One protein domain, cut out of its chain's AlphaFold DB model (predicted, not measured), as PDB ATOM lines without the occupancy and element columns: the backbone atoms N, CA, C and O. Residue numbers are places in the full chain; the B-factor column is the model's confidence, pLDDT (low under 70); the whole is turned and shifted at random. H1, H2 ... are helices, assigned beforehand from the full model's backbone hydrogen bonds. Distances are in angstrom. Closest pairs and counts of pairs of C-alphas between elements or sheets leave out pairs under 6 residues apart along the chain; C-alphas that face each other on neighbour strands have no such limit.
ATOM      1  N   PRO A   2     -33.898  16.172 -49.775       73.75
ATOM      2  CA  PRO A   2     -35.192  16.037 -50.468       73.75
ATOM      3  C   PRO A   2     -36.403  16.473 -49.622       73.75
ATOM      4  O   PRO A   2     -37.335  17.098 -50.114       73.75
ATOM      5  N   ALA A   3     -36.356  16.214 -48.310       80.69
ATOM      6  CA  ALA A   3     -37.374  16.697 -47.379       80.69
ATOM      7  C   ALA A   3     -37.383  18.233 -47.246       80.69
ATOM      8  O   ALA A   3     -38.452  18.825 -47.231       80.69
ATOM      9  N   LEU A   4     -36.216  18.888 -47.192       82.12
ATOM     10  CA  LEU A   4     -36.123  20.353 -47.106       82.12
ATOM     11  C   LEU A   4     -36.636  21.016 -48.386       82.12
ATOM     12  O   LEU A   4     -37.375  21.986 -48.295       82.12
ATOM     13  N   GLU A   5     -36.301  20.465 -49.557       82.56
ATOM     14  CA  GLU A   5     -36.843  20.921 -50.843       82.56
ATOM     15  C   GLU A   5     -38.377  20.821 -50.843       82.56
ATOM     16  O   GLU A   5     -39.060  21.808 -51.117       82.56
ATOM     17  N   ARG A   6     -38.922  19.671 -50.422       86.44
ATOM     18  CA  ARG A   6     -40.370  19.449 -50.307       86.44
ATOM     19  C   ARG A   6     -41.043  20.435 -49.347       86.44
ATOM     20  O   ARG A   6     -41.995  21.094 -49.739       86.44
ATOM     21  N   PHE A   7     -40.529  20.589 -48.125       85.88
ATOM     22  CA  PHE A   7     -41.081  21.521 -47.128       85.88
ATOM     23  C   PHE A   7     -40.898  22.998 -47.507       85.88
ATOM     24  O   PHE A   7     -41.682  23.845 -47.080       85.88
ATOM     25  N   SER A   8     -39.894  23.320 -48.326       86.31
ATOM     26  CA  SER A   8     -39.692  24.672 -48.851       86.31
ATOM     27  C   SER A   8     -40.688  25.055 -49.949       86.31
ATOM     28  O   SER A   8     -40.833  26.242 -50.222       86.31
ATOM     29  N   ASN A   9     -41.372  24.090 -50.572       88.62
ATOM     30  CA  ASN A   9     -42.350  24.350 -51.625       88.62
ATOM     31  C   ASN A   9     -43.666  24.884 -51.018       88.62
ATOM     32  O   ASN A   9     -44.294  24.148 -50.250       88.62
ATOM     33  N   PRO A  10     -44.114  26.110 -51.368       85.94
ATOM     34  CA  PRO A  10     -45.365  26.682 -50.863       85.94
ATOM     35  C   PRO A  10     -46.566  25.747 -51.026       85.94
ATOM     36  O   PRO A  10     -47.266  25.486 -50.050       85.94
ATOM     37  N   ALA A  11     -46.708  25.133 -52.206       89.56
ATOM     38  CA  ALA A  11     -47.827  24.247 -52.515       89.56
ATOM     39  C   ALA A  11     -47.881  23.026 -51.586       89.56
ATOM     40  O   ALA A  11     -48.954  22.614 -51.169       89.56
ATOM     41  N   TYR A  12     -46.727  22.468 -51.204       90.81
ATOM     42  CA  TYR A  12     -46.694  21.300 -50.320       90.81
ATOM     43  C   TYR A  12     -47.221  21.620 -48.918       90.81
ATOM     44  O   TYR A  12     -47.957  20.820 -48.346       90.81
ATOM     45  N   LEU A  13     -46.841  22.773 -48.357       87.50
ATOM     46  CA  LEU A  13     -47.299  23.165 -47.023       87.50
ATOM     47  C   LEU A  13     -48.792  23.509 -47.030       87.50
ATOM     48  O   LEU A  13     -49.490  23.149 -46.088       87.50
ATOM     49  N   GLU A  14     -49.279  24.163 -48.084       88.38
ATOM     50  CA  GLU A  14     -50.707  24.444 -48.261       88.38
ATOM     51  C   GLU A  14     -51.527  23.157 -48.353       88.38
ATOM     52  O   GLU A  14     -52.480  22.996 -47.592       88.38
ATOM     53  N   THR A  15     -51.118  22.207 -49.202       93.00
ATOM     54  CA  THR A  15     -51.779  20.899 -49.320       93.00
ATOM     55  C   THR A  15     -51.751  20.138 -47.998       93.00
ATOM     56  O   THR A  15     -52.795  19.710 -47.526       93.00
ATOM     57  N   LEU A  16     -50.592  20.051 -47.334       90.38
ATOM     58  CA  LEU A  16     -50.469  19.366 -46.045       90.38
ATOM     59  C   LEU A  16     -51.396  19.963 -44.975       90.38
ATOM     60  O   LEU A  16     -51.986  19.228 -44.190       90.38
ATOM     61  N   LEU A  17     -51.500  21.293 -44.915       88.50
ATOM     62  CA  LEU A  17     -52.361  21.972 -43.947       88.50
ATOM     63  C   LEU A  17     -53.844  21.826 -44.287       88.50
ATOM     64  O   LEU A  17     -54.649  21.826 -43.365       88.50
ATOM     65  N   SER A  18     -54.188  21.703 -45.569       91.31
ATOM     66  CA  SER A  18     -55.548  21.401 -46.017       91.31
ATOM     67  C   SER A  18     -55.942  19.961 -45.683       91.31
ATOM     68  O   SER A  18     -57.019  19.734 -45.146       91.31
ATOM     69  N   ASP A  19     -55.065  18.993 -45.957       93.50
ATOM     70  CA  ASP A  19     -55.319  17.565 -45.721       93.50
ATOM     71  C   ASP A  19     -55.461  17.242 -44.226       93.50
ATOM     72  O   ASP A  19     -56.164  16.311 -43.838       93.50
ATOM     73  N   LEU A  20     -54.769  18.005 -43.377       92.88
ATOM     74  CA  LEU A  20     -54.785  17.830 -41.929       92.88
ATOM     75  C   LEU A  20     -55.797  18.726 -41.214       92.88
ATOM     76  O   LEU A  20     -55.866  18.643 -39.995       92.88
ATOM     77  N   ASP A  21     -56.556  19.574 -41.909       91.38
ATOM     78  CA  ASP A  21     -57.335  20.646 -41.272       91.38
ATOM     79  C   ASP A  21     -58.344  20.115 -40.236       91.38
ATOM     80  O   ASP A  21     -58.326  20.525 -39.072       91.38
ATOM     81  N   GLU A  22     -59.150  19.123 -40.622       91.25
ATOM     82  CA  GLU A  22     -60.148  18.481 -39.758       91.25
ATOM     83  C   GLU A  22     -59.521  17.721 -38.566       91.25
ATOM     84  O   GLU A  22     -59.837  18.052 -37.415       91.25
ATOM     85  N   PRO A  23     -58.588  16.760 -38.761       93.69
ATOM     86  CA  PRO A  23     -57.978  16.047 -37.638       93.69
ATOM     87  C   PRO A  23     -57.102  16.949 -36.758       93.69
ATOM     88  O   PRO A  23     -56.986  16.705 -35.556       93.69
ATOM     89  N   LEU A  24     -56.475  17.989 -37.314       90.38
ATOM     90  CA  LEU A  24     -55.693  18.953 -36.542       90.38
ATOM     91  C   LEU A  24     -56.603  19.780 -35.635       90.38
ATOM     92  O   LEU A  24     -56.299  19.911 -34.452       90.38
ATOM     93  N   THR A  25     -57.715  20.292 -36.163       90.50
ATOM     94  CA  THR A  25     -58.677  21.094 -35.393       90.50
ATOM     95  C   THR A  25     -59.254  20.286 -34.234       90.50
ATOM     96  O   THR A  25     -59.160  20.720 -33.089       90.50
ATOM     97  N   HIS A  26     -59.718  19.059 -34.502       92.44
ATOM     98  CA  HIS A  26     -60.254  18.172 -33.467       92.44
ATOM     99  C   HIS A  26     -59.265  17.934 -32.313       92.44
ATOM    100  O   HIS A  26     -59.620  18.045 -31.141       92.44
ATOM    101  N   ASN A  27     -58.001  17.637 -32.631       92.50
ATOM    102  CA  ASN A  27     -56.984  17.385 -31.609       92.50
ATOM    103  C   ASN A  27     -56.563  18.658 -30.859       92.50
ATOM    104  O   ASN A  27     -56.237  18.593 -29.673       92.50
ATOM    105  N   LEU A  28     -56.550  19.816 -31.527       91.25
ATOM    106  CA  LEU A  28     -56.241  21.088 -30.879       91.25
ATOM    107  C   LEU A  28     -57.323  21.490 -29.873       91.25
ATOM    108  O   LEU A  28     -56.962  21.937 -28.788       91.25
ATOM    109  N   ASP A  29     -58.603  21.258 -30.179       89.56
ATOM    110  CA  ASP A  29     -59.711  21.524 -29.252       89.56
ATOM    111  C   ASP A  29     -59.579  20.711 -27.955       89.56
ATOM    112  O   ASP A  29     -59.755  21.252 -26.861       89.56
ATOM    113  N   LEU A  30     -59.182  19.434 -28.059       89.56
ATOM    114  CA  LEU A  30     -58.891  18.587 -26.895       89.56
ATOM    115  C   LEU A  30     -57.727  19.150 -26.061       89.56
ATOM    116  O   LEU A  30     -57.832  19.269 -24.842       89.56
ATOM    117  N   ILE A  31     -56.628  19.549 -26.711       89.06
ATOM    118  CA  ILE A  31     -55.444  20.099 -26.032       89.06
ATOM    119  C   ILE A  31     -55.759  21.440 -25.358       89.06
ATOM    120  O   ILE A  31     -55.282  21.692 -24.252       89.06
ATOM    121  N   TYR A  32     -56.549  22.306 -25.995       91.25
ATOM    122  CA  TYR A  32     -56.903  23.625 -25.459       91.25
ATOM    123  C   TYR A  32     -57.832  23.550 -24.244       91.25
ATOM    124  O   TYR A  32     -57.838  24.478 -23.434       91.25
ATOM    125  N   GLY A  33     -58.574  22.449 -24.088       84.12
ATOM    126  CA  GLY A  33     -59.386  22.189 -22.899       84.12
ATOM    127  C   GLY A  33     -58.560  21.938 -21.631       84.12
ATOM    128  O   GLY A  33     -58.995  22.301 -20.539       84.12
ATOM    129  N   GLU A  34     -57.362  21.365 -21.764       88.19
ATOM    130  CA  GLU A  34     -56.539  20.924 -20.626       88.19
ATOM    131  C   GLU A  34     -55.246  21.737 -20.446       88.19
ATOM    132  O   GLU A  34     -54.743  21.883 -19.329       88.19
ATOM    133  N   TYR A  35     -54.709  22.312 -21.525       86.75
ATOM    134  CA  TYR A  35     -53.402  22.962 -21.539       86.75
ATOM    135  C   TYR A  35     -53.468  24.384 -22.103       86.75
ATOM    136  O   TYR A  35     -54.110  24.663 -23.113       86.75
ATOM    137  N   ARG A  36     -52.690  25.301 -21.510       81.12
ATOM    138  CA  ARG A  36     -52.466  26.663 -22.037       81.12
ATOM    139  C   ARG A  36     -51.449  26.653 -23.186       81.12
ATOM    140  O   ARG A  36     -50.373  27.243 -23.087       81.12
ATOM    141  N   PHE A  37     -51.775  25.939 -24.254       84.50
ATOM    142  CA  PHE A  37     -50.986  25.851 -25.479       84.50
ATOM    143  C   PHE A  37     -51.712  26.566 -26.624       84.50
ATOM    144  O   PHE A  37     -52.933  26.539 -26.696       84.50
ATOM    145  N   HIS A  38     -50.965  27.180 -27.542       82.88
ATOM    146  CA  HIS A  38     -51.524  27.773 -28.758       82.88
ATOM    147  C   HIS A  38     -50.697  27.342 -29.963       82.88
ATOM    148  O   HIS A  38     -49.493  27.606 -30.035       82.88
ATOM    149  N   PHE A  39     -51.358  26.694 -30.920       87.75
ATOM    150  CA  PHE A  39     -50.720  26.269 -32.156       87.75
ATOM    151  C   PHE A  39     -50.521  27.474 -33.071       87.75
ATOM    152  O   PHE A  39     -51.444  28.234 -33.356       87.75
ATOM    153  N   LYS A  40     -49.289  27.654 -33.538       88.56
ATOM    154  CA  LYS A  40     -48.886  28.802 -34.347       88.56
ATOM    155  C   LYS A  40     -48.680  28.367 -35.791       88.56
ATOM    156  O   LYS A  40     -47.565  28.032 -36.185       88.56
ATOM    157  N   LYS A  41     -49.757  28.363 -36.587       84.31
ATOM    158  CA  LYS A  41     -49.706  28.026 -38.026       84.31
ATOM    159  C   LYS A  41     -48.731  28.939 -38.784       84.31
ATOM    160  O   LYS A  41     -48.001  28.479 -39.656       84.31
ATOM    161  N   ASP A  42     -48.634  30.205 -38.375       86.81
ATOM    162  CA  ASP A  42     -47.697  31.190 -38.928       86.81
ATOM    163  C   ASP A  42     -46.218  30.802 -38.737       86.81
ATOM    164  O   ASP A  42     -45.372  31.181 -39.550       86.81
ATOM    165  N   LEU A  43     -45.888  30.015 -37.703       88.44
ATOM    166  CA  LEU A  43     -44.534  29.502 -37.489       88.44
ATOM    167  C   LEU A  43     -44.108  28.550 -38.615       88.44
ATOM    168  O   LEU A  43     -42.945  28.570 -39.016       88.44
ATOM    169  N   LEU A  44     -45.034  27.761 -39.168       88.62
ATOM    170  CA  LEU A  44     -44.745  26.858 -40.285       88.62
ATOM    171  C   LEU A  44     -44.407  27.643 -41.556       88.62
ATOM    172  O   LEU A  44     -43.408  27.344 -42.210       88.62
ATOM    173  N   SER A  45     -45.163  28.702 -41.854       87.25
ATOM    174  CA  SER A  45     -44.874  29.605 -42.974       87.25
ATOM    175  C   SER A  45     -43.550  30.355 -42.777       87.25
ATOM    176  O   SER A  45     -42.753  30.470 -43.709       87.25
ATOM    177  N   LYS A  46     -43.252  30.812 -41.551       90.50
ATOM    178  CA  LYS A  46     -41.954  31.426 -41.206       90.50
ATOM    179  C   LYS A  46     -40.790  30.448 -41.400       90.50
ATOM    180  O   LYS A  46     -39.770  30.827 -41.977       90.50
ATOM    181  N   ASN A  47     -40.951  29.195 -40.977       90.19
ATOM    182  CA  ASN A  47     -39.954  28.141 -41.170       90.19
ATOM    183  C   ASN A  47     -39.752  27.821 -42.655       90.19
ATOM    184  O   ASN A  47     -38.612  27.700 -43.099       90.19
ATOM    185  N   GLN A  48     -40.828  27.748 -43.441       91.75
ATOM    186  CA  GLN A  48     -40.742  27.563 -44.888       91.75
ATOM    187  C   GLN A  48     -39.946  28.696 -45.551       91.75
ATOM    188  O   GLN A  48     -39.006  28.426 -46.301       91.75
ATOM    189  N   ALA A  49     -40.250  29.954 -45.221       89.44
ATOM    190  CA  ALA A  49     -39.513  31.109 -45.733       89.44
ATOM    191  C   ALA A  49     -38.030  31.086 -45.313       89.44
ATOM    192  O   ALA A  49     -37.146  31.423 -46.102       89.44
ATOM    193  N   TYR A  50     -37.737  30.655 -44.082       90.00
ATOM    194  CA  TYR A  50     -36.367  30.465 -43.607       90.00
ATOM    195  C   TYR A  50     -35.622  29.396 -44.420       90.00
ATOM    196  O   TYR A  50     -34.519  29.657 -44.903       90.00
ATOM    197  N   ILE A  51     -36.237  28.228 -44.646       89.50
ATOM    198  CA  ILE A  51     -35.655  27.153 -45.462       89.50
ATOM    199  C   ILE A  51     -35.418  27.642 -46.898       89.50
ATOM    200  O   ILE A  51     -34.348  27.409 -47.450       89.50
ATOM    201  N   GLN A  52     -36.361  28.373 -47.498       88.00
ATOM    202  CA  GLN A  52     -36.191  28.924 -48.846       88.00
ATOM    203  C   GLN A  52     -34.984  29.863 -48.943       88.00
ATOM    204  O   GLN A  52     -34.196  29.736 -49.883       88.00
ATOM    205  N   LYS A  53     -34.805  30.765 -47.967       87.69
ATOM    206  CA  LYS A  53     -33.635  31.658 -47.892       87.69
ATOM    207  C   LYS A  53     -32.335  30.876 -47.720       87.69
ATOM    208  O   LYS A  53     -31.337  31.201 -48.357       87.69
ATOM    209  N   LEU A  54     -32.360  29.830 -46.894       87.62
ATOM    210  CA  LEU A  54     -31.220  28.952 -46.650       87.62
ATOM    211  C   LEU A  54     -30.801  28.182 -47.914       87.62
ATOM    212  O   LEU A  54     -29.613  28.072 -48.206       87.62
ATOM    213  N   LEU A  55     -31.773  27.682 -48.686       87.44
ATOM    214  CA  LEU A  55     -31.534  26.954 -49.934       87.44
ATOM    215  C   LEU A  55     -31.185  27.887 -51.108       87.44
ATOM    216  O   LEU A  55     -30.490  27.480 -52.042       87.44
ATOM    217  N   ASN A  56     -31.617  29.153 -51.073       84.81
ATOM    218  CA  ASN A  56     -31.465  30.125 -52.165       84.81
ATOM    219  C   ASN A  56     -30.805  31.453 -51.735       84.81
ATOM    220  O   ASN A  56     -31.396  32.515 -51.920       84.81
ATOM    221  N   PRO A  57     -29.572  31.443 -51.202       81.69
ATOM    222  CA  PRO A  57     -28.852  32.680 -50.916       81.69
ATOM    223  C   PRO A  57     -28.417  33.399 -52.196       81.69
ATOM    224  O   PRO A  57     -28.166  32.760 -53.219       81.69
TER     225      PRO A  57
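What this domain is: This is residues 2 to 57 of the 413 residues of an uncharacterized protein of Gammaproteobacteria bacterium (UniProt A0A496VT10). The domain is a long, loose loop of helices: H2 and then H3 lead away from H1 with a corner between them, the chain turns at residues 35 to 40, and H4 runs back toward H1. H1 is set crosswise where H2 begins and packs on H4, while H3 and H4 stay apart, and the corner between H2 and H3 stands free at residues 18 to 23. The printed part has 56 residues with four named helices, in the order H1, H2, H3, H4, and no named strand; its class is all helix. The whole is loose, with a radius of gyration of the C-alphas of 13.7 A, and elongated, with spans of 43 by 22 by 15 A.

Where its parts are: H1 is residues 2 to 8 and begins at C-alpha 2, at (-35.192, 16.037, -50.468). H2 is residues 10 to 19, 14.4 A from first to last C-alpha. H3 is residues 21 to 34, 20.7 A long in the same measure, and ends at C-alpha 34, at (-56.539, 20.924, -20.626). H4, the longest helix by residues, is residues 41 to 55, measures 21.8 A and ends at C-alpha 55, at (-31.534, 26.954, -49.934).

How they stand to each other: H1 and H4 touch, and H4 does so with residues 48 to 52 alone. Their closest C-alphas are those of Ser 8 and Gln 48, 5.0 A apart. They run opposite ways at a steep tilt of 58 degrees. H1 and H2 are close but not clearly touching, with the C-alphas of Phe 7 and Leu 13 closest at 6.4 A, and their lines are about perpendicular at 87 degrees. H2 and H4 are also close but not clearly touching, with the C-alphas of Pro 10 and Gln 48 closest at 7.6 A. These two run opposite ways at a shallow tilt of 29 degrees. H2 and H3 meet only through their link. H3 is apart from H1 and from H4. In H1 and H2 every O i to N i+4 pair is within hydrogen-bond range; in H3 it is 9 of 10 and in H4 10 of 11.

The domain as a whole: The two C-alphas farthest apart in the domain are those of Gly 33 and Pro 57, 42.7 A. The first and last printed C-alphas, of Pro 2 and Pro 57, are 17.8 A apart. The printed part has no cut. The links H1 to H2 and H2 to H3 are tight, with 1 residue each, and the link H3 to H4 is short, with 6 residues. The mean pLDDT of the printed part is 88.0, and no printed residue is under 70.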